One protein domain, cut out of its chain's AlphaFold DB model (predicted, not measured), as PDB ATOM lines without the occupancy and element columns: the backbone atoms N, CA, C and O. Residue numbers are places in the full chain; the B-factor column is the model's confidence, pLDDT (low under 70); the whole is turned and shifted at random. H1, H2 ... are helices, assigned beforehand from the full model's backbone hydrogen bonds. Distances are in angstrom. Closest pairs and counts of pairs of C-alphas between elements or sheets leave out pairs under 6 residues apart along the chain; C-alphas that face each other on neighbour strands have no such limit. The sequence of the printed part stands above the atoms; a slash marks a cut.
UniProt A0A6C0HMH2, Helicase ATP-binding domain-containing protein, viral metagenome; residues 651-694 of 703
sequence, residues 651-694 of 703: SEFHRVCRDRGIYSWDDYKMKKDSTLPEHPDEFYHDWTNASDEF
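AT A GLANCE: This is residues 651 to 694 of the 703 residues of the protein "Helicase ATP-binding domain-containing protein" of viral metagenome (UniProt A0A6C0HMH2). Four short helices lie along a chain that winds into one ring: H2, H3, H4 and their links go round, H4 coming back near H2, and H1, the longest helix, covers one side. The printed part has 44 residues, with four named helices in the order H1, H2, H3, H4 and no named strand: all helix. It is compact, radius of gyration of the C-alphas 9.6 A, and spans 23 by 20 by 18 A.

IN THESE COORDINATES: Find C-alpha 651 at (-11.413, 32.617, 38.000); from there H1, residues 651 to 659, runs 12.6 A. H2 is residues 665 to 670, 8.6 A. H3 is residues 680 to 683, and H4 is residues 690 to 693, ending at C-alpha 693, (-4.278, 38.277, 32.900).

HOW THE PARTS SIT: H1 and H2 are close but not clearly touching; their closest C-alphas, Cys 657 and Tyr 668, are 8.0 A apart. They run the same way at a steep tilt of 61 degrees. H2 and H4 are close but not clearly touching, closest at the C-alphas of Trp 665 and Ala 690, 6.3 A. H1 and H3 are apart. In H1 and H2 every O i to N i+4 pair is within hydrogen-bond range; H3 and H4 are too short for such a pair.

THE WHOLE: The C-alphas farthest apart, Gly 661 and His 685, are 24.1 A apart. The printed part has no cut and no long link, and no printed residue is under 70 in pLDDT.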
ATOM      1  N   SER A 651     -10.305  31.710  37.658       86.62
ATOM      2  CA  SER A 651     -11.413  32.617  38.000       86.62
ATOM      3  C   SER A 651     -11.434  32.992  39.486       86.62
ATOM      4  O   SER A 651     -11.694  34.143  39.840       86.62
ATOM      5  N   GLU A 652     -11.156  32.032  40.370       88.25
ATOM      6  CA  GLU A 652     -11.083  32.285  41.808       88.25
ATOM      7  C   GLU A 652      -9.844  33.102  42.178       88.25
ATOM      8  O   GLU A 652      -9.938  34.008  43.006       88.25
ATOM      9  N   PHE A 653      -8.721  32.857  41.506       89.19
ATOM     10  CA  PHE A 653      -7.513  33.666  41.618       89.19
ATOM     11  C   PHE A 653      -7.782  35.144  41.329       89.19
ATOM     12  O   PHE A 653      -7.453  36.000  42.154       89.19
ATOM     13  N   HIS A 654      -8.466  35.452  40.226       85.94
ATOM     14  CA  HIS A 654      -8.828  36.830  39.887       85.94
ATOM     15  C   HIS A 654      -9.796  37.464  40.888       85.94
ATOM     16  O   HIS A 654      -9.664  38.648  41.207       85.94
ATOM     17  N   ARG A 655     -10.747  36.689  41.429       86.75
ATOM     18  CA  ARG A 655     -11.631  37.159  42.506       86.75
ATOM     19  C   ARG A 655     -10.821  37.544  43.747       86.75
ATOM     20  O   ARG A 655     -10.975  38.653  44.245       86.75
ATOM     21  N   VAL A 656      -9.918  36.670  44.197       88.00
ATOM     22  CA  VAL A 656      -9.071  36.917  45.375       88.00
ATOM     23  C   VAL A 656      -8.139  38.114  45.157       88.00
ATOM     24  O   VAL A 656      -7.991  38.933  46.064       88.00
ATOM     25  N   CYS A 657      -7.555  38.260  43.963       86.50
ATOM     26  CA  CYS A 657      -6.732  39.422  43.616       86.50
ATOM     27  C   CYS A 657      -7.534  40.727  43.702       86.50
ATOM     28  O   CYS A 657      -7.082  41.691  44.323       86.50
ATOM     29  N   ARG A 658      -8.761  40.743  43.164       84.38
ATOM     30  CA  ARG A 658      -9.658  41.905  43.222       84.38
ATOM     31  C   ARG A 658     -10.031  42.275  44.653       84.38
ATOM     32  O   ARG A 658      -9.950  43.448  45.011       84.38
ATOM     33  N   ASP A 659     -10.394  41.288  45.467       86.00
ATOM     34  CA  ASP A 659     -10.802  41.499  46.858       86.00
ATOM     35  C   ASP A 659      -9.653  42.065  47.721       86.00
ATOM     36  O   ASP A 659      -9.899  42.779  48.692       86.00
ATOM     37  N   ARG A 660      -8.387  41.815  47.343       83.81
ATOM     38  CA  ARG A 660      -7.173  42.364  47.991       83.81
ATOM     39  C   ARG A 660      -6.607  43.611  47.290       83.81
ATOM     40  O   ARG A 660      -5.518  44.097  47.628       83.81
ATOM     41  N   GLY A 661      -7.347  44.153  46.320       85.25
ATOM     42  CA  GLY A 661      -6.979  45.350  45.569       85.25
ATOM     43  C   GLY A 661      -5.670  45.192  44.792       85.25
ATOM     44  O   GLY A 661      -4.817  46.079  44.849       85.25
ATOM     45  N   ILE A 662      -5.459  44.032  44.172       85.50
ATOM     46  CA  ILE A 662      -4.360  43.760  43.241       85.50
ATOM     47  C   ILE A 662      -4.923  43.922  41.827       85.50
ATOM     48  O   ILE A 662      -5.764  43.126  41.413       85.50
ATOM     49  N   TYR A 663      -4.490  44.964  41.114       81.81
ATOM     50  CA  TYR A 663      -5.037  45.320  39.794       81.81
ATOM     51  C   TYR A 663      -4.000  45.303  38.673       81.81
ATOM     52  O   TYR A 663      -4.369  45.430  37.513       81.81
ATOM     53  N   SER A 664      -2.722  45.143  39.006       83.81
ATOM     54  CA  SER A 664      -1.628  45.082  38.043       83.81
ATOM     55  C   SER A 664      -0.640  43.982  38.420       83.81
ATOM     56  O   SER A 664      -0.574  43.541  39.572       83.81
ATOM     57  N   TRP A 665       0.169  43.561  37.450       84.62
ATOM     58  CA  TRP A 665       1.244  42.600  37.691       84.62
ATOM     59  C   TRP A 665       2.309  43.130  38.664       84.62
ATOM     60  O   TRP A 665       2.851  42.374  39.473       84.62
ATOM     61  N   ASP A 666       2.571  44.437  38.636       84.25
ATOM     62  CA  ASP A 666       3.485  45.079  39.581       84.25
ATOM     63  C   ASP A 666       2.906  45.075  41.003       84.25
ATOM     64  O   ASP A 666       3.614  44.716  41.949       84.25
ATOM     65  N   ASP A 667       1.604  45.355  41.164       84.38
ATOM     66  CA  ASP A 667       0.923  45.222  42.459       84.38
ATOM     67  C   ASP A 667       0.997  43.784  42.986       84.38
ATOM     68  O   ASP A 667       1.215  43.577  44.182       84.38
ATOM     69  N   TYR A 668       0.839  42.796  42.097       85.94
ATOM     70  CA  TYR A 668       0.909  41.375  42.434       85.94
ATOM     71  C   TYR A 668       2.295  40.983  42.957       85.94
ATOM     72  O   TYR A 668       2.415  40.365  44.013       85.94
ATOM     73  N   LYS A 669       3.361  41.409  42.271       84.19
ATOM     74  CA  LYS A 669       4.745  41.137  42.689       84.19
ATOM     75  C   LYS A 669       5.141  41.854  43.978       84.19
ATOM     76  O   LYS A 669       5.939  41.327  44.754       84.19
ATOM     77  N   MET A 670       4.626  43.062  44.203       82.38
ATOM     78  CA  MET A 670       4.943  43.845  45.398       82.38
ATOM     79  C   MET A 670       4.198  43.349  46.642       82.38
ATOM     80  O   MET A 670       4.756  43.362  47.741       82.38
ATOM     81  N   LYS A 671       2.951  42.890  46.489       79.56
ATOM     82  CA  LYS A 671       2.137  42.346  47.584       79.56
ATOM     83  C   LYS A 671       2.391  40.846  47.742       79.56
ATOM     84  O   LYS A 671       1.608  40.021  47.286       79.56
ATOM     85  N   LYS A 672       3.479  40.492  48.435       73.00
ATOM     86  CA  LYS A 672       3.756  39.095  48.816       73.00
ATOM     87  C   LYS A 672       2.634  38.554  49.706       73.00
ATOM     88  O   LYS A 672       2.485  38.987  50.847       73.00
ATOM     89  N   ASP A 673       1.875  37.599  49.186       77.56
ATOM     90  CA  ASP A 673       0.694  37.032  49.828       77.56
ATOM     91  C   ASP A 673       0.809  35.503  49.835       77.56
ATOM     92  O   ASP A 673       0.808  34.871  48.786       77.56
ATOM     93  N   SER A 674       0.921  34.889  51.016       79.19
ATOM     94  CA  SER A 674       1.162  33.442  51.150       79.19
ATOM     95  C   SER A 674      -0.020  32.556  50.737       79.19
ATOM     96  O   SER A 674       0.087  31.329  50.767       79.19
ATOM     97  N   THR A 675      -1.155  33.158  50.375       83.31
ATOM     98  CA  THR A 675      -2.327  32.458  49.837       83.31
ATOM     99  C   THR A 675      -2.435  32.574  48.319       83.31
ATOM    100  O   THR A 675      -3.393  32.072  47.744       83.31
ATOM    101  N   LEU A 676      -1.469  33.215  47.654       87.56
ATOM    102  CA  LEU A 676      -1.393  33.314  46.198       87.56
ATOM    103  C   LEU A 676      -0.083  32.681  45.689       87.56
ATOM    104  O   LEU A 676       0.950  32.793  46.352       87.56
ATOM    105  N   PRO A 677      -0.098  32.004  44.526       87.75
ATOM    106  CA  PRO A 677       1.100  31.369  43.978       87.75
ATOM    107  C   PRO A 677       2.094  32.409  43.441       87.75
ATOM    108  O   PRO A 677       1.769  33.152  42.526       87.75
ATOM    109  N   GLU A 678       3.332  32.448  43.935       86.88
ATOM    110  CA  GLU A 678       4.366  33.387  43.444       86.88
ATOM    111  C   GLU A 678       4.563  33.337  41.910       86.88
ATOM    112  O   GLU A 678       4.744  34.378  41.276       86.88
ATOM    113  N   HIS A 679       4.427  32.148  41.315       88.38
ATOM    114  CA  HIS A 679       4.484  31.902  39.873       88.38
ATOM    115  C   HIS A 679       3.159  31.287  39.375       88.38
ATOM    116  O   HIS A 679       3.021  30.064  39.311       88.38
ATOM    117  N   PRO A 680       2.131  32.097  39.057       88.19
ATOM    118  CA  PRO A 680       0.821  31.578  38.659       88.19
ATOM    119  C   PRO A 680       0.850  30.814  37.324       88.19
ATOM    120  O   PRO A 680       0.076  29.875  37.147       88.19
ATOM    121  N   ASP A 681       1.780  31.142  36.426       88.56
ATOM    122  CA  ASP A 681       2.050  30.424  35.174       88.56
ATOM    123  C   ASP A 681       2.578  28.998  35.390       88.56
ATOM    124  O   ASP A 681       2.390  28.112  34.556       88.56
ATOM    125  N   GLU A 682       3.208  28.757  36.538       88.62
ATOM    126  CA  GLU A 682       3.714  27.450  36.949       88.62
ATOM    127  C   GLU A 682       2.638  26.598  37.656       88.62
ATOM    128  O   GLU A 682       2.813  25.381  37.798       88.62
ATOM    129  N   PHE A 683       1.518  27.207  38.075       89.31
ATOM    130  CA  PHE A 683       0.415  26.555  38.792       89.31
ATOM    131  C   PHE A 683      -0.830  26.320  37.915       89.31
ATOM    132  O   PHE A 683      -1.349  25.203  37.893       89.31
ATOM    133  N   TYR A 684      -1.300  27.332  37.174       88.62
ATOM    134  CA  TYR A 684      -2.515  27.243  36.356       88.62
ATOM    135  C   TYR A 684      -2.211  26.785  34.922       88.62
ATOM    136  O   TYR A 684      -1.464  27.425  34.188       88.62
ATOM    137  N   HIS A 685      -2.842  25.691  34.489       83.50
ATOM    138  CA  HIS A 685      -2.648  25.114  33.151       83.50
ATOM    139  C   HIS A 685      -3.123  26.001  31.983       83.50
ATOM    140  O   HIS A 685      -2.638  25.851  30.863       83.50
ATOM    141  N   ASP A 686      -4.087  26.884  32.242       86.25
ATOM    142  CA  ASP A 686      -4.747  27.792  31.301       86.25
ATOM    143  C   ASP A 686      -4.260  29.245  31.444       86.25
ATOM    144  O   ASP A 686      -4.916  30.180  30.970       86.25
ATOM    145  N   TRP A 687      -3.123  29.446  32.115       85.44
ATOM    146  CA  TRP A 687      -2.458  30.741  32.202       85.44
ATOM    147  C   TRP A 687      -1.945  31.187  30.831       85.44
ATOM    148  O   TRP A 687      -1.317  30.409  30.110       85.44
ATOM    149  N   THR A 688      -2.191  32.446  30.475       85.12
ATOM    150  CA  THR A 688      -1.758  33.012  29.191       85.12
ATOM    151  C   THR A 688      -0.433  33.763  29.327       85.12
ATOM    152  O   THR A 688       0.628  33.223  29.016       85.12
ATOM    153  N   ASN A 689      -0.464  35.006  29.798       83.12
ATOM    154  CA  ASN A 689       0.700  35.806  30.164       83.12
ATOM    155  C   ASN A 689       0.271  36.941  31.105       83.12
ATOM    156  O   ASN A 689      -0.905  37.271  31.198       83.12
ATOM    157  N   ALA A 690       1.225  37.563  31.797       81.38
ATOM    158  CA  ALA A 690       0.909  38.578  32.802       81.38
ATOM    159  C   ALA A 690       0.133  39.792  32.252       81.38
ATOM    160  O   ALA A 690      -0.670  40.357  32.984       81.38
ATOM    161  N   SER A 691       0.354  40.182  30.994       78.50
ATOM    162  CA  SER A 691      -0.319  41.333  30.373       78.50
ATOM    163  C   SER A 691      -1.774  41.040  30.008       78.50
ATOM    164  O   SER A 691      -2.616  41.922  30.133       78.50
ATOM    165  N   ASP A 692      -2.072  39.806  29.601       81.25
ATOM    166  CA  ASP A 692      -3.434  39.369  29.287       81.25
ATOM    167  C   ASP A 692      -4.248  39.084  30.562       81.25
ATOM    168  O   ASP A 692      -5.449  39.346  30.599       81.25
ATOM    169  N   GLU A 693      -3.609  38.577  31.622       82.62
ATOM    170  CA  GLU A 693      -4.278  38.277  32.900       82.62
ATOM    171  C   GLU A 693      -4.428  39.531  33.799       82.62
ATOM    172  O   GLU A 693      -5.345  39.601  34.619       82.62
ATOM    173  N   PHE A 694      -3.567  40.547  33.626       77.88
ATOM    174  CA  PHE A 694      -3.641  41.860  34.287       77.88
ATOM    175  C   PHE A 694      -3.560  43.010  33.262       77.88
ATOM    176  O   PHE A 694      -2.523  43.671  33.163       77.88
TER     177      PHE A 694